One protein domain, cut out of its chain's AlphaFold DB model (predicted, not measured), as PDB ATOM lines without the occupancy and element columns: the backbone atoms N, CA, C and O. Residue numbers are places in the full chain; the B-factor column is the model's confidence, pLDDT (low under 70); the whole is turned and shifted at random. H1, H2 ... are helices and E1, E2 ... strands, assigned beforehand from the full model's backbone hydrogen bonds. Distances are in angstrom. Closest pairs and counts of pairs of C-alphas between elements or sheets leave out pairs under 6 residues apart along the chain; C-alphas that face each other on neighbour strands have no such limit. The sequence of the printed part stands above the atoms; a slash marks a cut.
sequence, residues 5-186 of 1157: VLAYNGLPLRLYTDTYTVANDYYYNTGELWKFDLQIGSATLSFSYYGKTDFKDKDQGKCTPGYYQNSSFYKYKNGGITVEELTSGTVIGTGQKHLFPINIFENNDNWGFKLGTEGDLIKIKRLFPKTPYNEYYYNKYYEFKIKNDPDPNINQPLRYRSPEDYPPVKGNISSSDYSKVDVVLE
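This is residues 5 to 186 of the 1157 residues of an uncharacterized protein of Flavobacterium tangerina (UniProt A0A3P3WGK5). Little regular structure: a curled antiparallel sheet, E2 E3 E4 E5, with H2 packed on it, and a three-stranded meander, E7 E8 E9, each strand antiparallel to the one before, lie on either side of the small pair E1 and E6. Of 182 printed residues, 72 are in named elements, order E1 E2 E3 H1 E4 H2 H3 E5 E6 E7 E8 E9, class mixed. It is compact, radius of gyration of the C-alphas 18.3 A, spans 51 by 48 by 35 A.

E1, residues 12 to 15, begins at C-alpha (143.900, 175.075, 142.653). E2 is 33 to 40, E3 43 to 50 (22.1 A), H1 57 to 62, E4 66 to 69, H2 70 to 77, H3 83 to 87, E5 99 to 101, E6 113 to 115, E7 121 to 128, E8 138 to 145 (23.3 A). E9, 179 to 185, ends at (141.714, 193.025, 161.562).

In hairpin E2 and E3, N 38 and O 45 are 2.8 A apart. H2 touches H3, closest C-alphas Tyr 76 and Val 83, 6.5 A. H1 has 0 of 2 O i to N i+4 pairs within hydrogen-bond range, 2 of 3 O i to N i+3.

The printed part has no cut; E8 to E9 is a long link; 58 residues are under pLDDT 70.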
ATOM      1  N   VAL A   5     146.263 179.892 143.573       78.56
ATOM      2  CA  VAL A   5     144.969 180.513 143.875       78.56
ATOM      3  C   VAL A   5     143.841 179.524 143.617       78.56
ATOM      4  O   VAL A   5     143.983 178.617 142.801       78.56
ATOM      5  N   LEU A   6     142.706 179.684 144.294       79.88
ATOM      6  CA  LEU A   6     141.520 178.876 144.010       79.88
ATOM      7  C   LEU A   6     140.693 179.524 142.904       79.88
ATOM      8  O   LEU A   6     140.315 180.685 143.015       79.88
ATOM      9  N   ALA A   7     140.381 178.784 141.847       77.00
ATOM     10  CA  ALA A   7     139.364 179.193 140.886       77.00
ATOM     11  C   ALA A   7     137.963 179.134 141.503       77.00
ATOM     12  O   ALA A   7     137.736 178.414 142.470       77.00
ATOM     13  N   TYR A   8     136.997 179.788 140.854       72.44
ATOM     14  CA  TYR A   8     135.577 179.799 141.238       72.44
ATOM     15  C   TYR A   8     134.906 178.407 141.338       72.44
ATOM     16  O   TYR A   8     133.782 178.267 141.795       72.44
ATOM     17  N   ASN A   9     135.552 177.343 140.854       73.81
ATOM     18  CA  ASN A   9     135.056 175.967 140.969       73.81
ATOM     19  C   ASN A   9     135.817 175.135 142.025       73.81
ATOM     20  O   ASN A   9     135.688 173.899 142.041       73.81
ATOM     21  N   GLY A  10     136.620 175.806 142.858       78.25
ATOM     22  CA  GLY A  10     137.484 175.246 143.893       78.25
ATOM     23  C   GLY A  10     138.795 174.642 143.386       78.25
ATOM     24  O   GLY A  10     139.535 174.074 144.185       78.25
ATOM     25  N   LEU A  11     139.100 174.702 142.082       80.50
ATOM     26  CA  LEU A  11     140.349 174.134 141.563       80.50
ATOM     27  C   LEU A  11     141.559 174.986 141.964       80.50
ATOM     28  O   LEU A  11     141.530 176.202 141.760       80.50
ATOM     29  N   PRO A  12     142.649 174.372 142.451       81.62
ATOM     30  CA  PRO A  12     143.900 175.075 142.653       81.62
ATOM     31  C   PRO A  12     144.554 175.365 141.302       81.62
ATOM     32  O   PRO A  12     144.911 174.452 140.554       81.62
ATOM     33  N   LEU A  13     144.722 176.644 140.995       77.69
ATOM     34  CA  LEU A  13     145.372 177.122 139.790       77.69
ATOM     35  C   LEU A  13     146.704 177.774 140.126       77.69
ATOM     36  O   LEU A  13     146.801 178.663 140.970       77.69
ATOM     37  N   ARG A  14     147.729 177.346 139.405       75.31
ATOM     38  CA  ARG A  14     149.074 177.895 139.438       75.31
ATOM     39  C   ARG A  14     149.305 178.699 138.165       75.31
ATOM     40  O   ARG A  14     149.021 178.224 137.071       75.31
ATOM     41  N   LEU A  15     149.811 179.917 138.288       67.62
ATOM     42  CA  LEU A  15     150.148 180.741 137.125       67.62
ATOM     43  C   LEU A  15     151.396 180.193 136.407       67.62
ATOM     44  O   LEU A  15     152.273 179.598 137.025       67.62
ATOM     45  N   TYR A  16     151.458 180.356 135.084       59.69
ATOM     46  CA  TYR A  16     152.490 179.762 134.222       59.69
ATOM     47  C   TYR A  16     153.789 180.589 134.135       59.69
ATOM     48  O   TYR A  16     154.754 180.113 133.545       59.69
ATOM     49  N   THR A  17     153.851 181.816 134.672       55.19
ATOM     50  CA  THR A  17     155.039 182.678 134.510       55.19
ATOM     51  C   THR A  17     155.479 183.377 135.799       55.19
ATOM     52  O   THR A  17     154.659 183.759 136.632       55.19
ATOM     53  N   ASP A  18     156.790 183.608 135.901       48.66
ATOM     54  CA  ASP A  18     157.473 184.216 137.055       48.66
ATOM     55  C   ASP A  18     157.426 185.761 137.065       48.66
ATOM     56  O   ASP A  18     158.084 186.407 137.879       48.66
ATOM     57  N   THR A  19     156.697 186.381 136.131       43.75
ATOM     58  CA  THR A  19     156.799 187.824 135.819       43.75
ATOM     59  C   THR A  19     155.594 188.657 136.253       43.75
ATOM     60  O   THR A  19     155.530 189.843 135.932       43.75
ATOM     61  N   TYR A  20     154.629 188.069 136.958       48.25
ATOM     62  CA  TYR A  20     153.429 188.772 137.406       48.25
ATOM     63  C   TYR A  20     153.458 189.024 138.913       48.25
ATOM     64  O   TYR A  20     153.560 188.100 139.711       48.25
ATOM     65  N   THR A  21     153.302 190.285 139.312       46.38
ATOM     66  CA  THR A  21     152.808 190.639 140.647       46.38
ATOM     67  C   THR A  21     151.299 190.533 140.626       46.38
ATOM     68  O   THR A  21     150.630 191.365 140.011       46.38
ATOM     69  N   VAL A  22     150.764 189.513 141.285       50.97
ATOM     70  CA  VAL A  22     149.323 189.349 141.375       50.97
ATOM     71  C   VAL A  22     148.799 190.190 142.536       50.97
ATOM     72  O   VAL A  22     148.856 189.792 143.698       50.97
ATOM     73  N   ALA A  23     148.290 191.382 142.223       51.75
ATOM     74  CA  ALA A  23     147.301 192.021 143.079       51.75
ATOM     75  C   ALA A  23     146.005 191.213 142.919       51.75
ATOM     76  O   ALA A  23     145.198 191.467 142.027       51.75
ATOM     77  N   ASN A  24     145.895 190.141 143.703       58.34
ATOM     78  CA  ASN A  24     144.729 189.271 143.709       58.34
ATOM     79  C   ASN A  24     143.642 189.884 144.581       58.34
ATOM     80  O   ASN A  24     143.845 190.060 145.785       58.34
ATOM     81  N   ASP A  25     142.475 190.115 143.991       60.28
ATOM     82  CA  ASP A  25     141.252 190.274 144.764       60.28
ATOM     83  C   ASP A  25     140.524 188.932 144.779       60.28
ATOM     84  O   ASP A  25     140.289 188.311 143.737       60.28
ATOM     85  N   TYR A  26     140.178 188.482 145.980       64.25
ATOM     86  CA  TYR A  26     139.450 187.243 146.207       64.25
ATOM     87  C   TYR A  26     137.983 187.556 146.490       64.25
ATOM     88  O   TYR A  26     137.662 188.568 147.119       64.25
ATOM     89  N   TYR A  27     137.084 186.664 146.086       61.84
ATOM     90  CA  TYR A  27     135.731 186.635 146.609       61.84
ATOM     91  C   TYR A  27     135.807 186.458 148.113       61.84
ATOM     92  O   TYR A  27     136.075 185.374 148.614       61.84
ATOM     93  N   TYR A  28     135.545 187.521 148.856       63.31
ATOM     94  CA  TYR A  28     135.730 187.514 150.299       63.31
ATOM     95  C   TYR A  28     134.909 186.428 151.023       63.31
ATOM     96  O   TYR A  28     135.303 185.988 152.093       63.31
ATOM     97  N   ASN A  29     133.809 185.923 150.459       61.47
ATOM     98  CA  ASN A  29     133.036 184.845 151.092       61.47
ATOM     99  C   ASN A  29     133.637 183.456 150.919       61.47
ATOM    100  O   ASN A  29     133.612 182.659 151.859       61.47
ATOM    101  N   THR A  30     134.160 183.153 149.737       65.62
ATOM    102  CA  THR A  30     134.610 181.806 149.349       65.62
ATOM    103  C   THR A  30     136.134 181.705 149.329       65.62
ATOM    104  O   THR A  30     136.693 180.659 149.640       65.62
ATOM    105  N   GLY A  31     136.814 182.828 149.108       70.00
ATOM    106  CA  GLY A  31     138.260 182.950 148.981       70.00
ATOM    107  C   GLY A  31     138.782 182.604 147.586       70.00
ATOM    108  O   GLY A  31     139.989 182.478 147.393       70.00
ATOM    109  N   GLU A  32     137.875 182.448 146.624       78.62
ATOM    110  CA  GLU A  32     138.175 182.169 145.221       78.62
ATOM    111  C   GLU A  32     138.685 183.428 144.520       78.62
ATOM    112  O   GLU A  32     138.331 184.545 144.890       78.62
ATOM    113  N   LEU A  33     139.506 183.274 143.488       76.62
ATOM    114  CA  LEU A  33     140.016 184.380 142.692       76.62
ATOM    115  C   LEU A  33     138.855 185.104 141.996       76.62
ATOM    116  O   LEU A  33     138.087 184.509 141.245       76.62
ATOM    117  N   TRP A  34     138.741 186.407 142.238       73.25
ATOM    118  CA  TRP A  34     137.747 187.271 141.602       73.25
ATOM    119  C   TRP A  34     138.376 188.115 140.495       73.25
ATOM    120  O   TRP A  34     137.804 188.237 139.412       73.25
ATOM    121  N   LYS A  35     139.564 188.676 140.738       79.38
ATOM    122  CA  LYS A  35     140.257 189.564 139.800       79.38
ATOM    123  C   LYS A  35     141.771 189.423 139.930       79.38
ATOM    124  O   LYS A  35     142.282 189.219 141.030       79.38
ATOM    125  N   PHE A  36     142.474 189.575 138.810       76.38
ATOM    126  CA  PHE A  36     143.931 189.663 138.757       76.38
ATOM    127  C   PHE A  36     144.402 190.655 137.687       76.38
ATOM    128  O   PHE A  36     143.716 190.896 136.690       76.38
ATOM    129  N   ASP A  37     145.602 191.197 137.880       76.50
ATOM    130  CA  ASP A  37     146.264 192.088 136.927       76.50
ATOM    131  C   ASP A  37     147.462 191.395 136.259       76.50
ATOM    132  O   ASP A  37     148.263 190.717 136.903       76.50
ATOM    133  N   LEU A  38     147.593 191.586 134.946       71.44
ATOM    134  CA  LEU A  38     148.608 190.983 134.088       71.44
ATOM    135  C   LEU A  38     149.529 192.077 133.523       71.44
ATOM    136  O   LEU A  38     149.096 192.915 132.735       71.44
ATOM    137  N   GLN A  39     150.807 192.068 133.901       69.25
ATOM    138  CA  GLN A  39     151.822 193.005 133.402       69.25
ATOM    139  C   GLN A  39     152.469 192.496 132.105       69.25
ATOM    140  O   GLN A  39     153.227 191.529 132.116       69.25
ATOM    141  N   ILE A  40     152.199 193.145 130.974       65.06
ATOM    142  CA  ILE A  40     152.834 192.836 129.686       65.06
ATOM    143  C   ILE A  40     153.678 194.045 129.261       65.06
ATOM    144  O   ILE A  40     153.153 195.045 128.770       65.06
ATOM    145  N   GLY A  41     154.999 193.963 129.445       69.19
ATOM    146  CA  GLY A  41     155.896 195.102 129.222       69.19
ATOM    147  C   GLY A  41     155.613 196.229 130.222       69.19
ATOM    148  O   GLY A  41     155.731 196.015 131.422       69.19
ATOM    149  N   SER A  42     155.232 197.414 129.735       68.69
ATOM    150  CA  SER A  42     154.787 198.553 130.561       68.69
ATOM    151  C   SER A  42     153.262 198.655 130.725       68.69
ATOM    152  O   SER A  42     152.786 199.581 131.380       68.69
ATOM    153  N   ALA A  43     152.487 197.753 130.113       65.06
ATOM    154  CA  ALA A  43     151.027 197.781 130.147       65.06
ATOM    155  C   ALA A  43     150.470 196.813 131.199       65.06
ATOM    156  O   ALA A  43     150.834 195.637 131.228       65.06
ATOM    157  N   THR A  44     149.523 197.290 132.004       75.31
ATOM    158  CA  THR A  44     148.760 196.469 132.953       75.31
ATOM    159  C   THR A  44     147.396 196.125 132.362       75.31
ATOM    160  O   THR A  44     146.630 197.017 132.000       75.31
ATOM    161  N   LEU A  45     147.081 194.833 132.259       74.69
ATOM    162  CA  LEU A  45     145.780 194.339 131.812       74.69
ATOM    163  C   LEU A  45     145.030 193.715 132.991       74.69
ATOM    164  O   LEU A  45     145.466 192.700 133.524       74.69
ATOM    165  N   SER A  46     143.891 194.288 133.367       81.00
ATOM    166  CA  SER A  46     143.046 193.747 134.438       81.00
ATOM    167  C   SER A  46     142.030 192.737 133.916       81.00
ATOM    168  O   SER A  46     141.336 193.004 132.927       81.00
ATOM    169  N   PHE A  47     141.888 191.619 134.624       80.00
ATOM    170  CA  PHE A  47     140.930 190.552 134.346       80.00
ATOM    171  C   PHE A  47     140.050 190.305 135.565       80.00
ATOM    172  O   PHE A  47     140.570 190.180 136.669       80.00
ATOM    173  N   SER A  48     138.737 190.187 135.367       83.81
ATOM    174  CA  SER A  48     137.796 189.794 136.429       83.81
ATOM    175  C   SER A  48     136.974 188.600 135.981       83.81
ATOM    176  O   SER A  48     136.772 188.399 134.782       83.81
ATOM    177  N   TYR A  49     136.516 187.804 136.939       82.44
ATOM    178  CA  TYR A  49     135.595 186.714 136.678       82.44
ATOM    179  C   TYR A  49     134.214 187.261 136.309       82.44
ATOM    180  O   TYR A  49     133.682 188.114 137.012       82.44
ATOM    181  N   TYR A  50     133.633 186.745 135.230       79.94
ATOM    182  CA  TYR A  50     132.262 187.037 134.827       79.94
ATOM    183  C   TYR A  50     131.507 185.721 134.632       79.94
ATOM    184  O   TYR A  50     131.949 184.836 133.890       79.94
ATOM    185  N   GLY A  51     130.378 185.590 135.324       76.38
ATOM    186  CA  GLY A  51     129.410 184.514 135.153       76.38
ATOM    187  C   GLY A  51     128.480 184.773 133.968       76.38
ATOM    188  O   GLY A  51     128.529 185.825 133.338       76.38
ATOM    189  N   LYS A  52     127.597 183.817 133.649       74.69
ATOM    190  CA  LYS A  52     126.656 183.958 132.517       74.69
ATOM    191  C   LYS A  52     125.719 185.157 132.678       74.69
ATOM    192  O   LYS A  52     125.526 185.905 131.725       74.69
ATOM    193  N   THR A  53     125.224 185.379 133.892       65.81
ATOM    194  CA  THR A  53     124.330 186.495 134.242       65.81
ATOM    195  C   THR A  53     124.988 187.863 134.078       65.81
ATOM    196  O   THR A  53     124.300 188.870 133.954       65.81
ATOM    197  N   ASP A  54     126.322 187.923 134.044       70.44
ATOM    198  CA  ASP A  54     127.032 189.174 133.817       70.44
ATOM    199  C   ASP A  54     127.008 189.596 132.347       70.44
ATOM    200  O   ASP A  54     127.369 190.731 132.060       70.44
ATOM    201  N   PHE A  55     126.586 188.760 131.395       74.56
ATOM    202  CA  PHE A  55     126.486 189.120 129.973       74.56
ATOM    203  C   PHE A  55     125.154 189.814 129.657       74.56
ATOM    204  O   PHE A  55     124.336 190.050 130.536       74.56
ATOM    205  N   LYS A  56     124.959 190.314 128.432       73.94
ATOM    206  CA  LYS A  56     123.631 190.789 128.000       73.94
ATOM    207  C   LYS A  56     122.729 189.573 127.842       73.94
ATOM    208  O   LYS A  56     123.200 188.577 127.305       73.94
ATOM    209  N   ASP A  57     121.459 189.685 128.213       69.50
ATOM    210  CA  ASP A  57     120.487 188.577 128.219       69.50
ATOM    211  C   ASP A  57     120.517 187.764 126.916       69.50
ATOM    212  O   ASP A  57     120.778 186.567 126.912       69.50
ATOM    213  N   LYS A  58     120.456 188.453 125.771       71.44
ATOM    214  CA  LYS A  58     120.529 187.841 124.430       71.44
ATOM    215  C   LYS A  58     121.817 187.058 124.108       71.44
ATOM    216  O   LYS A  58     121.851 186.315 123.131       71.44
ATOM    217  N   ASP A  59     122.890 187.288 124.855       75.69
ATOM    218  CA  ASP A  59     124.227 186.751 124.604       75.69
ATOM    219  C   ASP A  59     124.641 185.713 125.665       75.69
ATOM    220  O   ASP A  59     125.654 185.044 125.473       75.69
ATOM    221  N   GLN A  60     123.884 185.538 126.760       77.31
ATOM    222  CA  GLN A  60     124.261 184.656 127.877       77.31
ATOM    223  C   GLN A  60     124.503 183.201 127.432       77.31
ATOM    224  O   GLN A  60     125.393 182.532 127.961       77.31
ATOM    225  N   GLY A  61     123.784 182.730 126.406       72.88
ATOM    226  CA  GLY A  61     123.965 181.390 125.833       72.88
ATOM    227  C   GLY A  61     125.161 181.215 124.889       72.88
ATOM    228  O   GLY A  61     125.464 180.100 124.474       72.88
ATOM    229  N   LYS A  62     125.867 182.300 124.552       77.50
ATOM    230  CA  LYS A  62     127.069 182.293 123.700       77.50
ATOM    231  C   LYS A  62     128.367 182.456 124.497       77.50
ATOM    232  O   LYS A  62     129.450 182.459 123.916       77.50
ATOM    233  N   CYS A  63     128.264 182.614 125.814       73.94
ATOM    234  CA  CYS A  63     129.374 182.968 126.688       73.94
ATOM    235  C   CYS A  63     129.732 181.830 127.637       73.94
ATOM    236  O   CYS A  63     128.867 181.116 128.147       73.94
ATOM    237  N   THR A  64     131.022 181.713 127.939       75.69
ATOM    238  CA  THR A  64     131.532 180.744 128.911       75.69
ATOM    239  C   THR A  64     131.996 181.495 130.150       75.69
ATOM    240  O   THR A  64     132.826 182.390 130.013       75.69
ATOM    241  N   PRO A  65     131.539 181.133 131.361       80.31
ATOM    242  CA  PRO A  65     132.072 181.723 132.580       80.31
ATOM    243  C   PRO A  65     133.600 181.649 132.632       80.31
ATOM    244  O   PRO A  65     134.212 180.616 132.330       80.31
ATOM    245  N   GLY A  66     134.226 182.760 132.993       80.31
ATOM    246  CA  GLY A  66     135.673 182.886 132.904       80.31
ATOM    247  C   GLY A  66     136.171 184.260 133.300       80.31
ATOM    248  O   GLY A  66     135.390 185.152 133.618       80.31
ATOM    249  N   TYR A  67     137.487 184.428 133.275       80.31
ATOM    250  CA  TYR A  67     138.109 185.719 133.521       80.31
ATOM    251  C   TYR A  67     138.242 186.478 132.208       80.31
ATOM    252  O   TYR A  67     139.015 186.088 131.331       80.31
ATOM    253  N   TYR A  68     137.494 187.565 132.069       84.00
ATOM    254  CA  TYR A  68     137.547 188.417 130.885       84.00
ATOM    255  C   TYR A  68     138.365 189.666 131.173       84.00
ATOM    256  O   TYR A  68     138.338 190.210 132.279       84.00
ATOM    257  N   GLN A  69     139.071 190.147 130.151       84.12
ATOM    258  CA  GLN A  69     139.759 191.426 130.220       84.12
ATOM    259  C   GLN A  69     138.716 192.526 130.432       84.12
ATOM    260  O   GLN A  69     137.827 192.714 129.597       84.12
ATOM    261  N   ASN A  70     138.851 193.278 131.522       82.00
ATOM    262  CA  ASN A  70     137.879 194.284 131.944       82.00
ATOM    263  C   ASN A  70     137.559 195.279 130.822       82.00
ATOM    264  O   ASN A  70     136.401 195.457 130.457       82.00
ATOM    265  N   SER A  71     138.580 195.855 130.185       79.50
ATOM    266  CA  SER A  71     138.401 196.830 129.100       79.50
ATOM    267  C   SER A  71     137.611 196.283 127.902       79.50
ATOM    268  O   SER A  71     136.810 197.012 127.313       79.50
ATOM    269  N   SER A  72     137.796 195.012 127.545       83.19
ATOM    270  CA  SER A  72     137.061 194.365 126.454       83.19
ATOM    271  C   SER A  72     135.635 194.019 126.861       83.19
ATOM    272  O   SER A  72     134.702 194.317 126.116       83.19
ATOM    273  N   PHE A  73     135.438 193.487 128.068       83.69
ATOM    274  CA  PHE A  73     134.104 193.213 128.600       83.69
ATOM    275  C   PHE A  73     133.243 194.487 128.659       83.69
ATOM    276  O   PHE A  73     132.057 194.474 128.323       83.69
ATOM    277  N   TYR A  74     133.851 195.629 128.994       79.31
ATOM    278  CA  TYR A  74     133.154 196.918 129.045       79.31
ATOM    279  C   TYR A  74     132.764 197.408 127.650       79.31
ATOM    280  O   TYR A  74     131.637 197.858 127.440       79.31
ATOM    281  N   LYS A  75     133.664 197.278 126.662       79.75
ATOM    282  CA  LYS A  75     133.334 197.558 125.254       79.75
ATOM    283  C   LYS A  75     132.165 196.696 124.789       79.75
ATOM    284  O   LYS A  75     131.263 197.215 124.137       79.75
ATOM    285  N   TYR A  76     132.137 195.424 125.175       85.38
ATOM    286  CA  TYR A  76     131.040 194.519 124.860       85.38
ATOM    287  C   TYR A  76     129.713 194.992 125.469       85.38
ATOM    288  O   TYR A  76     128.726 195.165 124.743       85.38
ATOM    289  N   LYS A  77     129.676 195.291 126.776       76.12
ATOM    290  CA  LYS A  77     128.468 195.801 127.449       76.12
ATOM    291  C   LYS A  77     127.929 197.065 126.786       76.12
ATOM    292  O   LYS A  77     126.730 197.156 126.528       76.12
ATOM    293  N   ASN A  78     128.819 197.951 126.355       69.69
ATOM    294  CA  ASN A  78     128.459 199.176 125.645       69.69
ATOM    295  C   ASN A  78     128.156 198.988 124.147       69.69
ATOM    296  O   ASN A  78     127.819 199.955 123.472       69.69
ATOM    297  N   GLY A  79     128.265 197.768 123.609       77.19
ATOM    298  CA  GLY A  79     128.008 197.479 122.194       77.19
ATOM    299  C   GLY A  79     129.122 197.914 121.237       77.19
ATOM    300  O   GLY A  79     128.901 197.940 120.034       77.19
ATOM    301  N   GLY A  80     130.304 198.251 121.759       75.81
ATOM    302  CA  GLY A  80     131.491 198.588 120.971       75.81
ATOM    303  C   GLY A  80     132.251 197.378 120.421       75.81
ATOM    304  O   GLY A  80     133.056 197.557 119.516       75.81
ATOM    305  N   ILE A  81     132.006 196.177 120.957       81.81
ATOM    306  CA  ILE A  81     132.397 194.890 120.360       81.81
ATOM    307  C   ILE A  81     131.249 193.884 120.533       81.81
ATOM    308  O   ILE A  81     130.417 194.018 121.438       81.81
ATOM    309  N   THR A  82     131.196 192.888 119.661       85.19
ATOM    310  CA  THR A  82     130.251 191.766 119.690       85.19
ATOM    311  C   THR A  82     130.639 190.728 120.747       85.19
ATOM    312  O   THR A  82     131.764 190.713 121.255       85.19
ATOM    313  N   VAL A  83     129.697 189.849 121.102       85.38
ATOM    314  CA  VAL A  83     129.988 188.726 122.004       85.38
ATOM    315  C   VAL A  83     130.956 187.740 121.349       85.38
ATOM    316  O   VAL A  83     131.836 187.206 122.020       85.38
ATOM    317  N   GLU A  84     130.853 187.554 120.034       83.81
ATOM    318  CA  GLU A  84     131.766 186.726 119.254       83.81
ATOM    319  C   GLU A  84     133.196 187.287 119.315       83.81
ATOM    320  O   GLU A  84     134.131 186.544 119.599       83.81
ATOM    321  N   GLU A  85     133.384 188.603 119.166       78.88
ATOM    322  CA  GLU A  85     134.697 189.247 119.335       78.88
ATOM    323  C   GLU A  85     135.244 189.086 120.761       78.88
ATOM    324  O   GLU A  85     136.413 188.738 120.930       78.88
ATOM    325  N   LEU A  86     134.404 189.269 121.787       83.50
ATOM    326  CA  LEU A  86     134.795 189.096 123.191       83.50
ATOM    327  C   LEU A  86     135.213 187.649 123.523       83.50
ATOM    328  O   LEU A  86     136.107 187.444 124.346       83.50
ATOM    329  N   THR A  87     134.572 186.652 122.905       77.19
ATOM    330  CA  THR A  87     134.747 185.216 123.211       77.19
ATOM    331  C   THR A  87     135.692 184.478 122.263       77.19
ATOM    332  O   THR A  87     136.160 183.396 122.608       77.19
ATOM    333  N   SER A  88     136.036 185.067 121.112       68.50
ATOM    334  CA  SER A  88     136.853 184.469 120.040       68.50
ATOM    335  C   SER A  88     138.249 183.974 120.445       68.50
ATOM    336  O   SER A  88     138.922 183.327 119.641       68.50
ATOM    337  N   GLY A  89     138.730 184.300 121.651       57.72
ATOM    338  CA  GLY A  89     140.032 183.862 122.168       57.72
ATOM    339  C   GLY A  89     141.245 184.327 121.346       57.72
ATOM    340  O   GLY A  89     142.378 184.016 121.713       57.72
ATOM    341  N   THR A  90     141.031 185.088 120.265       53.22
ATOM    342  CA  THR A  90     142.040 185.426 119.262       53.22
ATOM    343  C   THR A  90     142.073 186.929 119.006       53.22
ATOM    344  O   THR A  90     141.066 187.626 118.992       53.22
ATOM    345  N   VAL A  91     143.297 187.404 118.826       51.22
ATOM    346  CA  VAL A  91     143.742 188.786 118.666       51.22
ATOM    347  C   VAL A  91     143.025 189.529 117.537       51.22
ATOM    348  O   VAL A  91     143.144 189.140 116.377       51.22
ATOM    349  N   ILE A  92     142.446 190.696 117.836       36.22
ATOM    350  CA  ILE A  92     142.182 191.725 116.822       36.22
ATOM    351  C   ILE A  92     143.077 192.941 117.119       36.22
ATOM    352  O   ILE A  92     142.859 193.701 118.058       36.22
ATOM    353  N   GLY A  93     144.134 193.095 116.316       40.06
ATOM    354  CA  GLY A  93     144.890 194.344 116.148       40.06
ATOM    355  C   GLY A  93     146.143 194.580 117.007       40.06
ATOM    356  O   GLY A  93     146.986 195.359 116.576       40.06
ATOM    357  N   THR A  94     146.322 193.943 118.176       46.16
ATOM    358  CA  THR A  94     147.429 194.301 119.114       46.16
ATOM    359  C   THR A  94     148.185 193.140 119.776       46.16
ATOM    360  O   THR A  94     149.130 193.373 120.523       46.16
ATOM    361  N   GLY A  95     147.802 191.886 119.532       52.06
ATOM    362  CA  GLY A  95     148.409 190.709 120.178       52.06
ATOM    363  C   GLY A  95     147.861 190.351 121.569       52.06
ATOM    364  O   GLY A  95     148.353 189.402 122.173       52.06
ATOM    365  N   GLN A  96     146.866 191.075 122.100       56.81
ATOM    366  CA  GLN A  96     146.374 190.901 123.477       56.81
ATOM    367  C   GLN A  96     145.140 189.978 123.558       56.81
ATOM    368  O   GLN A  96     144.224 190.096 122.747       56.81
ATOM    369  N   LYS A  97     145.119 189.056 124.534       63.56
ATOM    370  CA  LYS A  97     144.024 188.091 124.778       63.56
ATOM    371  C   LYS A  97     142.896 188.717 125.612       63.56
ATOM    372  O   LYS A  97     143.173 189.466 126.544       63.56
ATOM    373  N   HIS A  98     141.639 188.353 125.332       68.06
ATOM    374  CA  HIS A  98     140.451 188.912 126.001       68.06
ATOM    375  C   HIS A  98     139.796 187.998 127.051       68.06
ATOM    376  O   HIS A  98     138.942 188.472 127.798       68.06
ATOM    377  N   LEU A  99     140.180 186.718 127.120       71.44
ATOM    378  CA  LEU A  99     139.461 185.695 127.884       71.44
ATOM    379  C   LEU A  99     140.387 184.574 128.394       71.44
ATOM    380  O   LEU A  99     141.188 184.033 127.633       71.44
ATOM    381  N   PHE A 100     140.193 184.190 129.658       71.19
ATOM    382  CA  PHE A 100     140.654 182.955 130.298       71.19
ATOM    383  C   PHE A 100     139.441 182.158 130.836       71.19
ATOM    384  O   PHE A 100     138.968 182.423 131.943       71.19
ATOM    385  N   PRO A 101     138.878 181.208 130.078       63.69
ATOM    386  CA  PRO A 101     137.746 180.393 130.510       63.69
ATOM    387  C   PRO A 101     138.163 179.311 131.510       63.69
ATOM    388  O   PRO A 101     139.312 178.877 131.550       63.69
ATOM    389  N   ILE A 102     137.200 178.848 132.307       59.88
ATOM    390  CA  ILE A 102     137.439 177.895 133.406       59.88
ATOM    391  C   ILE A 102     137.643 176.438 132.933       59.88
ATOM    392  O   ILE A 102     138.223 175.637 133.661       59.88
ATOM    393  N   ASN A 103     137.209 176.079 131.719       56.72
ATOM    394  CA  ASN A 103     137.076 174.678 131.282       56.72
ATOM    395  C   ASN A 103     138.254 174.091 130.464       56.72
ATOM    396  O   ASN A 103     138.073 173.050 129.843       56.72
ATOM    397  N   ILE A 104     139.446 174.705 130.407       52.66
ATOM    398  CA  ILE A 104     140.493 174.308 129.421       52.66
ATOM    399  C   ILE A 104     141.626 173.454 129.987       52.66
ATOM    400  O   ILE A 104     142.619 173.190 129.319       52.66
ATOM    401  N   PHE A 105     141.478 172.905 131.186       52.84
ATOM    402  CA  PHE A 105     142.547 172.079 131.758       52.84
ATOM    403  C   PHE A 105     142.677 170.676 131.128       52.84
ATOM    404  O   PHE A 105     143.479 169.879 131.601       52.84
ATOM    405  N   GLU A 106     141.947 170.391 130.042       48.75
ATOM    406  CA  GLU A 106     142.055 169.152 129.257       48.75
ATOM    407  C   GLU A 106     142.966 169.268 128.017       48.75
ATOM    408  O   GLU A 106     143.318 168.237 127.451       48.75
ATOM    409  N   ASN A 107     143.406 170.470 127.601       42.84
ATOM    410  CA  ASN A 107     144.263 170.628 126.414       42.84
ATOM    411  C   ASN A 107     145.534 171.455 126.678       42.84
ATOM    412  O   ASN A 107     145.492 172.586 127.154       42.84
ATOM    413  N   ASN A 108     146.665 170.852 126.308       45.12
ATOM    414  CA  ASN A 108     148.066 171.153 126.635       45.12
ATOM    415  C   ASN A 108     148.667 172.494 126.145       45.12
ATOM    416  O   ASN A 108     149.888 172.595 126.046       45.12
ATOM    417  N   ASP A 109     147.880 173.533 125.867       46.84
ATOM    418  CA  ASP A 109     148.422 174.785 125.321       46.84
ATOM    419  C   ASP A 109     148.420 175.952 126.328       46.84
ATOM    420  O   ASP A 109     147.642 176.011 127.271       46.84
ATOM    421  N   ASN A 110     149.343 176.897 126.130       50.66
ATOM    422  CA  ASN A 110     149.746 178.011 127.007       50.66
ATOM    423  C   ASN A 110     148.634 179.039 127.373       50.66
ATOM    424  O   ASN A 110     148.611 180.166 126.853       50.66
ATOM    425  N   TRP A 111     147.720 178.702 128.293       53.72
ATOM    426  CA  TRP A 111     146.613 179.580 128.740       53.72
ATOM    427  C   TRP A 111     146.940 180.388 130.006       53.72
ATOM    428  O   TRP A 111     146.062 181.007 130.587       53.72
ATOM    429  N   GLY A 112     148.201 180.427 130.442       57.81
ATOM    430  CA  GLY A 112     148.642 181.258 131.572       57.81
ATOM    431  C   GLY A 112     148.345 180.688 132.966       57.81
ATOM    432  O   GLY A 112     149.015 181.098 133.908       57.81
ATOM    433  N   PHE A 113     147.447 179.706 133.099       67.94
ATOM    434  CA  PHE A 113     147.222 178.915 134.318       67.94
ATOM    435  C   PHE A 113     147.440 177.413 134.049       67.94
ATOM    436  O   PHE A 113     147.072 176.915 132.987       67.94
ATOM    437  N   LYS A 114     148.003 176.694 135.024       73.88
ATOM    438  CA  LYS A 114     148.118 175.227 135.104       73.88
ATOM    439  C   LYS A 114     147.505 174.738 136.418       73.88
ATOM    440  O   LYS A 114     147.327 175.527 137.345       73.88
ATOM    441  N   LEU A 115     147.186 173.451 136.521       77.81
ATOM    442  CA  LEU A 115     146.729 172.880 137.791       77.81
ATOM    443  C   LEU A 115     147.848 172.944 138.839       77.81
ATOM    444  O   LEU A 115     149.017 172.698 138.528       77.81
ATOM    445  N   GLY A 116     147.477 173.292 140.071       78.50
ATOM    446  CA  GLY A 116     148.356 173.158 141.226       78.50
ATOM    447  C   GLY A 116     148.723 171.691 141.459       78.50
ATOM    448  O   GLY A 116     147.916 170.790 141.229       78.50
ATOM    449  N   THR A 117     149.951 171.459 141.901       80.06
ATOM    450  CA  THR A 117     150.532 170.133 142.144       80.06
ATOM    451  C   THR A 117     150.777 169.901 143.631       80.06
ATOM    452  O   THR A 117     150.802 170.849 144.416       80.06
ATOM    453  N   GLU A 118     150.944 168.639 144.037       83.31
ATOM    454  CA  GLU A 118     151.236 168.292 145.432       83.31
ATOM    455  C   GLU A 118     152.413 169.114 145.984       83.31
ATOM    456  O   GLU A 118     153.465 169.239 145.357       83.31
ATOM    457  N   GLY A 119     152.222 169.682 147.176       81.19
ATOM    458  CA  GLY A 119     153.204 170.533 147.843       81.19
ATOM    459  C   GLY A 119     153.129 172.021 147.489       81.19
ATOM    460  O   GLY A 119     153.707 172.820 148.232       81.19
ATOM    461  N   ASP A 120     152.399 172.410 146.437       84.38
ATOM    462  CA  ASP A 120     152.161 173.822 146.130       84.38
ATOM    463  C   ASP A 120     151.351 174.491 147.256       84.38
ATOM    464  O   ASP A 120     150.441 173.891 147.835       84.38
ATOM    465  N   LEU A 121     151.694 175.743 147.579       84.56
ATOM    466  CA  LEU A 121     151.101 176.498 148.682       84.56
ATOM    467  C   LEU A 121     149.917 177.344 148.196       84.56
ATOM    468  O   LEU A 121     150.092 178.252 147.383       84.56
ATOM    469  N   ILE A 122     148.737 177.086 148.753       84.19
ATOM    470  CA  ILE A 122     147.527 177.884 148.551       84.19
ATOM    471  C   ILE A 122     147.426 178.926 149.659       84.19
ATOM    472  O   ILE A 122     147.608 178.601 150.833       84.19
ATOM    473  N   LYS A 123     147.090 180.165 149.287       82.94
ATOM    474  CA  LYS A 123     146.727 181.240 150.219       82.94
ATOM    475  C   LYS A 123     145.315 181.724 149.911       82.94
ATOM    476  O   LYS A 123     145.019 182.094 148.778       82.94
ATOM    477  N   ILE A 124     144.457 181.735 150.923       80.81
ATOM    478  CA  ILE A 124     143.040 182.078 150.802       80.81
ATOM    479  C   ILE A 124     142.714 183.179 151.798       80.81
ATOM    480  O   ILE A 124     143.002 183.046 152.986       80.81
ATOM    481  N   LYS A 125     142.053 184.236 151.331       81.69
ATOM    482  CA  LYS A 125     141.549 185.336 152.157       81.69
ATOM    483  C   LYS A 125     140.025 185.270 152.221       81.69
ATOM    484  O   LYS A 125     139.378 185.301 151.179       81.69
ATOM    485  N   ARG A 126     139.449 185.189 153.424       82.00
ATOM    486  CA  ARG A 126     137.989 185.181 153.621       82.00
ATOM    487  C   ARG A 126     137.547 186.196 154.659       82.00
ATOM    488  O   ARG A 126     138.211 186.362 155.672       82.00
ATOM    489  N   LEU A 127     136.395 186.813 154.448       83.44
ATOM    490  CA  LEU A 127     135.733 187.666 155.416       83.44
ATOM    491  C   LEU A 127     135.360 186.853 156.657       83.44
ATOM    492  O   LEU A 127     134.827 185.746 156.567       83.44
ATOM    493  N   PHE A 128     135.633 187.421 157.825       86.62
ATOM    494  CA  PHE A 128     135.361 186.802 159.110       86.62
ATOM    495  C   PHE A 128     134.662 187.797 160.039       86.62
ATOM    496  O   PHE A 128     135.322 188.529 160.768       86.62
ATOM    497  N   PRO A 129     133.321 187.849 160.038       84.00
ATOM    498  CA  PRO A 129     132.588 188.673 160.990       84.00
ATOM    499  C   PRO A 129     132.869 188.178 162.419       84.00
ATOM    500  O   PRO A 129     132.482 187.063 162.778       84.00
ATOM    501  N   LYS A 130     133.567 188.985 163.224       85.94
ATOM    502  CA  LYS A 130     134.028 188.619 164.570       85.94
ATOM    503  C   LYS A 130     133.322 189.464 165.632       85.94
ATOM    504  O   LYS A 130     133.298 190.687 165.534       85.94
ATOM    505  N   THR A 131     132.794 188.813 166.669       84.94
ATOM    506  CA  THR A 131     132.210 189.488 167.844       84.94
ATOM    507  C   THR A 131     133.301 190.278 168.599       84.94
ATOM    508  O   THR A 131     134.404 189.737 168.763       84.94
ATOM    509  N   PRO A 132     133.067 191.548 169.008       85.38
ATOM    510  CA  PRO A 132     131.767 192.219 169.179       85.38
ATOM    511  C   PRO A 132     131.167 192.986 167.973       85.38
ATOM    512  O   PRO A 132     130.276 193.802 168.181       85.38
ATOM    513  N   TYR A 133     131.562 192.707 166.722       90.12
ATOM    514  CA  TYR A 133     130.968 193.262 165.480       90.12
ATOM    515  C   TYR A 133     130.945 194.799 165.356       90.12
ATOM    516  O   TYR A 133     130.300 195.340 164.467       90.12
ATOM    517  N   ASN A 134     131.634 195.511 166.239       87.56
ATOM    518  CA  ASN A 134     131.752 196.968 166.232       87.56
ATOM    519  C   ASN A 134     132.933 197.465 165.383       87.56
ATOM    520  O   ASN A 134     133.029 198.645 165.055       87.56
ATOM    521  N   GLU A 135     133.840 196.565 165.023       86.50
ATOM    522  CA  GLU A 135     134.959 196.834 164.131       86.50
ATOM    523  C   GLU A 135     134.583 196.479 162.693       86.50
ATOM    524  O   GLU A 135     133.871 195.501 162.463       86.50
ATOM    525  N   TYR A 136     135.077 197.266 161.730       85.62
ATOM    526  CA  TYR A 136     134.607 197.235 160.346       85.62
ATOM    527  C   TYR A 136     134.607 195.829 159.739       85.62
ATOM    528  O   TYR A 136     133.544 195.323 159.388       85.62
ATOM    529  N   TYR A 137     135.769 195.180 159.624       87.31
ATOM    530  CA  TYR A 137     135.825 193.763 159.269       87.31
ATOM    531  C   TYR A 137     137.179 193.120 159.559       87.31
ATOM    532  O   TYR A 137     138.238 193.742 159.483       87.31
ATOM    533  N   TYR A 138     137.139 191.816 159.817       87.25
ATOM    534  CA  TYR A 138     138.321 190.969 159.882       87.25
ATOM    535  C   TYR A 138     138.395 190.078 158.652       87.25
ATOM    536  O   TYR A 138     137.373 189.643 158.118       87.25
ATOM    537  N   ASN A 139     139.613 189.712 158.267       86.25
ATOM    538  CA  ASN A 139     139.846 188.606 157.357       86.25
ATOM    539  C   ASN A 139     140.462 187.424 158.090       86.25
ATOM    540  O   ASN A 139     141.335 187.568 158.943       86.25
ATOM    541  N   LYS A 140     140.021 186.234 157.707       87.81
ATOM    542  CA  LYS A 140     140.613 184.961 158.065       87.81
ATOM    543  C   LYS A 140     141.410 184.447 156.871       87.81
ATOM    544  O   LYS A 140     140.855 184.218 155.794       87.81
ATOM    545  N   TYR A 141     142.709 184.308 157.075       86.94
ATOM    546  CA  TYR A 141     143.666 183.833 156.092       86.94
ATOM    547  C   TYR A 141     143.913 182.354 156.326       86.94
ATOM    548  O   TYR A 141     144.214 181.954 157.447       86.94
ATOM    549  N   TYR A 142     143.778 181.553 155.278       87.06
ATOM    550  CA  TYR A 142     144.147 180.145 155.283       87.06
ATOM    551  C   TYR A 142     145.365 179.974 154.385       87.06
ATOM    552  O   TYR A 142     145.358 180.438 153.246       87.06
ATOM    553  N   GLU A 143     146.391 179.298 154.881       88.88
ATOM    554  CA  GLU A 143     147.550 178.904 154.087       88.88
ATOM    555  C   GLU A 143     147.756 177.407 154.220       88.88
ATOM    556  O   GLU A 143     147.917 176.924 155.336       88.88
ATOM    557  N   PHE A 144     147.776 176.655 153.125       88.38
ATOM    558  CA  PHE A 144     148.023 175.216 153.201       88.38
ATOM    559  C   PHE A 144     148.605 174.641 151.917       88.38
ATOM    560  O   PHE A 144     148.471 175.224 150.843       88.38
ATOM    561  N   LYS A 145     149.271 173.488 152.029       87.25
ATOM    562  CA  LYS A 145     149.815 172.770 150.870       87.25
ATOM    563  C   LYS A 145     148.787 171.826 150.255       87.25
ATOM    564  O   LYS A 145     148.049 171.162 150.982       87.25
ATOM    565  N   ILE A 146     148.788 171.726 148.926       85.69
ATOM    566  CA  ILE A 146     148.007 170.722 148.193       85.69
ATOM    567  C   ILE A 146     148.507 169.326 148.560       85.69
ATOM    568  O   ILE A 146     149.710 169.065 148.513       85.69
ATOM    569  N   LYS A 147     147.574 168.426 148.871       77.38
ATOM    570  CA  LYS A 147     147.824 166.985 148.982       77.38
ATOM    571  C   LYS A 147     147.349 166.263 147.728       77.38
ATOM    572  O   LYS A 147     146.463 166.769 147.053       77.38
ATOM    573  N   ASN A 148     147.904 165.089 147.444       64.25
ATOM    574  CA  ASN A 148     147.317 164.165 146.473       64.25
ATOM    575  C   ASN A 148     146.117 163.417 147.078       64.25
ATOM    576  O   ASN A 148     146.097 163.139 148.280       64.25
ATOM    577  N   ASP A 149     145.122 163.106 146.242       58.34
ATOM    578  CA  ASP A 149     143.989 162.265 146.634       58.34
ATOM    579  C   ASP A 149     144.514 160.838 146.894       58.34
ATOM    580  O   ASP A 149     145.225 160.293 146.042       58.34
ATOM    581  N   PRO A 150     144.259 160.234 148.068       50.94
ATOM    582  CA  PRO A 150     144.718 158.883 148.367       50.94
ATOM    583  C   PRO A 150     144.072 157.791 147.499       50.94
ATOM    584  O   PRO A 150     144.539 156.654 147.573       50.94
ATOM    585  N   ASP A 151     143.036 158.089 146.701       51.47
ATOM    586  CA  ASP A 151     142.449 157.127 145.760       51.47
ATOM    587  C   ASP A 151     143.056 157.245 144.342       51.47
ATOM    588  O   ASP A 151     142.673 158.124 143.565       51.47
ATOM    589  N   PRO A 152     143.959 156.330 143.939       53.50
ATOM    590  CA  PRO A 152     144.558 156.331 142.604       53.50
ATOM    591  C   PRO A 152     143.564 156.032 141.463       53.50
ATOM    592  O   PRO A 152     143.965 156.067 140.301       53.50
ATOM    593  N   ASN A 153     142.290 155.727 141.754       51.12
ATOM    594  CA  ASN A 153     141.259 155.476 140.740       51.12
ATOM    595  C   ASN A 153     140.439 156.722 140.367       51.12
ATOM    596  O   ASN A 153     139.653 156.672 139.416       51.12
ATOM    597  N   ILE A 154     140.606 157.841 141.079       53.25
ATOM    598  CA  ILE A 154     139.894 159.091 140.799       53.25
ATOM    599  C   ILE A 154     140.822 160.017 140.003       53.25
ATOM    600  O   ILE A 154     141.614 160.772 140.550       53.25
ATOM    601  N   ASN A 155     140.698 159.997 138.673       53.47
ATOM    602  CA  ASN A 155     141.420 160.893 137.751       53.47
ATOM    603  C   ASN A 155     140.909 162.359 137.785       53.47
ATOM    604  O   ASN A 155     140.920 163.040 136.760       53.47
ATOM    605  N   GLN A 156     140.416 162.863 138.923       59.38
ATOM    606  CA  GLN A 156     139.926 164.243 139.044       59.38
ATOM    607  C   GLN A 156     140.821 165.073 139.978       59.38
ATOM    608  O   GLN A 156     141.187 164.595 141.048       59.38
ATOM    609  N   PRO A 157     141.157 166.329 139.621       65.25
ATOM    610  CA  PRO A 157     141.914 167.201 140.508       65.25
ATOM    611  C   PRO A 157     141.102 167.553 141.766       65.25
ATOM    612  O   PRO A 157     139.910 167.867 141.665       65.25
ATOM    613  N   LEU A 158     141.762 167.547 142.931       74.25
ATOM    614  CA  LEU A 158     141.192 167.964 144.217       74.25
ATOM    615  C   LEU A 158     140.643 169.392 144.142       74.25
ATOM    616  O   LEU A 158     141.274 170.293 143.583       74.25
ATOM    617  N   ARG A 159     139.460 169.596 144.725       81.56
ATOM    618  CA  ARG A 159     138.762 170.884 144.754       81.56
ATOM    619  C   ARG A 159     138.527 171.318 146.192       81.56
ATOM    620  O   ARG A 159     138.050 170.528 146.995       81.56
ATOM    621  N   TYR A 160     138.790 172.586 146.471       82.88
ATOM    622  CA  TYR A 160     138.579 173.230 147.763       82.88
ATOM    623  C   TYR A 160     137.443 174.247 147.607       82.88
ATOM    624  O   TYR A 160     137.682 175.389 147.225       82.88
ATOM    625  N   ARG A 161     136.192 173.816 147.792       76.81
ATOM    626  CA  ARG A 161     134.998 174.655 147.558       76.81
ATOM    627  C   ARG A 161     134.508 175.342 148.828       76.81
ATOM    628  O   ARG A 161     133.748 176.304 148.767       76.81
ATOM    629  N   SER A 162     134.908 174.824 149.979       76.88
ATOM    630  CA  SER A 162     134.397 175.214 151.283       76.88
ATOM    631  C   SER A 162     135.498 175.110 152.346       76.88
ATOM    632  O   SER A 162     136.466 174.372 152.156       76.88
ATOM    633  N   PRO A 163     135.405 175.849 153.469       77.50
ATOM    634  CA  PRO A 163     136.372 175.713 154.561       77.50
ATOM    635  C   PRO A 163     136.467 174.299 155.134       77.50
ATOM    636  O   PRO A 163     137.499 173.961 155.705       77.50
ATOM    637  N   GLU A 164     135.417 173.493 155.002       81.00
ATOM    638  CA  GLU A 164     135.396 172.090 155.405       81.00
ATOM    639  C   GLU A 164     136.333 171.226 154.546       81.00
ATOM    640  O   GLU A 164     136.838 170.214 155.029       81.00
ATOM    641  N   ASP A 165     136.625 171.655 153.312       79.94
ATOM    642  CA  ASP A 165     137.587 170.998 152.421       79.94
ATOM    643  C   ASP A 165     139.044 171.345 152.784       79.94
ATOM    644  O   ASP A 165     139.984 170.756 152.245       79.94
ATOM    645  N   TYR A 166     139.267 172.330 153.664       84.69
ATOM    646  CA  TYR A 166     140.612 172.783 154.003       84.69
ATOM    647  C   TYR A 166     141.265 171.829 155.011       84.69
ATOM    648  O   TYR A 166     140.628 171.387 155.972       84.69
ATOM    649  N   PRO A 167     142.562 171.526 154.851       82.44
ATOM    650  CA  PRO A 167     143.249 170.615 155.750       82.44
ATOM    651  C   PRO A 167     143.301 171.170 157.188       82.44
ATOM    652  O   PRO A 167     143.502 172.377 157.381       82.44
ATOM    653  N   PRO A 168     143.207 170.301 158.215       82.62
ATOM    654  CA  PRO A 168     143.336 170.700 159.615       82.62
ATOM    655  C   PRO A 168     144.647 171.444 159.887       82.62
ATOM    656  O   PRO A 168     145.686 171.085 159.336       82.62
ATOM    657  N   VAL A 169     144.610 172.437 160.780       83.81
ATOM    658  CA  VAL A 169     145.762 173.298 161.098       83.81
ATOM    659  C   VAL A 169     146.957 172.479 161.601       83.81
ATOM    660  O   VAL A 169     146.867 171.771 162.605       83.81
ATOM    661  N   LYS A 170     148.102 172.627 160.928       83.50
ATOM    662  CA  LYS A 170     149.411 172.072 161.293       83.50
ATOM    663  C   LYS A 170     150.509 173.082 160.947       83.50
ATOM    664  O   LYS A 170     150.928 173.204 159.799       83.50
ATOM    665  N   GLY A 171     151.020 173.776 161.962       79.31
ATOM    666  CA  GLY A 171     151.892 174.947 161.788       79.31
ATOM    667  C   GLY A 171     153.333 174.696 161.316       79.31
ATOM    668  O   GLY A 171     154.089 175.652 161.181       79.31
ATOM    669  N   ASN A 172     153.755 173.450 161.069       80.44
ATOM    670  CA  ASN A 172     155.109 173.173 160.575       80.44
ATOM    671  C   ASN A 172     155.165 173.301 159.042       80.44
ATOM    672  O   ASN A 172     154.768 172.376 158.335       80.44
ATOM    673  N   ILE A 173     155.702 174.416 158.534       77.31
ATOM    674  CA  ILE A 173     155.796 174.716 157.090       77.31
ATOM    675  C   ILE A 173     156.622 173.707 156.287       77.31
ATOM    676  O   ILE A 173     156.414 173.545 155.083       77.31
ATOM    677  N   SER A 174     157.528 172.976 156.937       75.88
ATOM    678  CA  SER A 174     158.306 171.912 156.299       75.88
ATOM    679  C   SER A 174     157.520 170.606 156.147       75.88
ATOM    680  O   SER A 174     157.951 169.730 155.405       75.88
ATOM    681  N   SER A 175     156.362 170.465 156.802       75.62
ATOM    682  CA  SER A 175     155.489 169.297 156.652       75.62
ATOM    683  C   SER A 175     154.794 169.285 155.283       75.62
ATOM    684  O   SER A 175     154.484 170.341 154.720       75.62
ATOM    685  N   SER A 176     154.518 168.087 154.761       72.00
ATOM    686  CA  SER A 176     153.595 167.855 153.636       72.00
ATOM    687  C   SER A 176     152.158 168.256 153.974       72.00
ATOM    688  O   SER A 176     151.369 168.553 153.089       72.00
ATOM    689  N   ASP A 177     151.830 168.309 155.266       73.69
ATOM    690  CA  ASP A 177     150.488 168.578 155.772       73.69
ATOM    691  C   ASP A 177     150.339 170.008 156.300       73.69
ATOM    692  O   ASP A 177     149.463 170.264 157.125       73.69
ATOM    693  N   TYR A 178     151.233 170.921 155.907       83.44
ATOM    694  CA  TYR A 178     151.210 172.295 156.400       83.44
ATOM    695  C   TYR A 178     149.844 172.941 156.165       83.44
ATOM    696  O   TYR A 178     149.335 172.946 155.043       83.44
ATOM    697  N   SER A 179     149.296 173.506 157.238       86.81
ATOM    698  CA  SER A 179     148.080 174.308 157.235       86.81
ATOM    699  C   SER A 179     148.162 175.334 158.364       86.81
ATOM    700  O   SER A 179     148.447 174.982 159.512       86.81
ATOM    701  N   LYS A 180     147.934 176.606 158.058       89.50
ATOM    702  CA  LYS A 180     147.952 177.736 158.985       89.50
ATOM    703  C   LYS A 180     146.681 178.549 158.799       89.50
ATOM    704  O   LYS A 180     146.182 178.695 157.685       89.50
ATOM    705  N   VAL A 181     146.167 179.081 159.905       89.31
ATOM    706  CA  VAL A 181     145.009 179.970 159.907       89.31
ATOM    707  C   VAL A 181     145.318 181.188 160.762       89.31
ATOM    708  O   VAL A 181     145.577 181.039 161.953       89.31
ATOM    709  N   ASP A 182     145.241 182.371 160.161       89.69
ATOM    710  CA  ASP A 182     145.394 183.656 160.845       89.69
ATOM    711  C   ASP A 182     144.094 184.460 160.754       89.69
ATOM    712  O   ASP A 182     143.362 184.369 159.772       89.69
ATOM    713  N   VAL A 183     143.803 185.270 161.770       87.94
ATOM    714  CA  VAL A 183     142.697 186.236 161.747       87.94
ATOM    715  C   VAL A 183     143.294 187.620 161.944       87.94
ATOM    716  O   VAL A 183     143.914 187.880 162.972       87.94
ATOM    717  N   VAL A 184     143.108 188.494 160.961       88.62
ATOM    718  CA  VAL A 184     143.683 189.841 160.936       88.62
ATOM    719  C   VAL A 184     142.547 190.846 160.830       88.62
ATOM    720  O   VAL A 184     141.659 190.699 159.988       88.62
ATOM    721  N   LEU A 185     142.562 191.848 161.705       84.62
ATOM    722  CA  LEU A 185     141.714 193.025 161.562       84.62
ATOM    723  C   LEU A 185     142.236 193.829 160.371       84.62
ATOM    724  O   LEU A 185     143.404 194.213 160.365       84.62
ATOM    725  N   GLU A 186     141.395 194.080 159.372       77.06
ATOM    726  CA  GLU A 186     141.717 195.087 158.358       77.06
ATOM    727  C   GLU A 186     141.376 196.447 158.942       77.06
ATOM    728  O   GLU A 186     140.329 197.024 158.646       77.06
TER     729      GLU A 186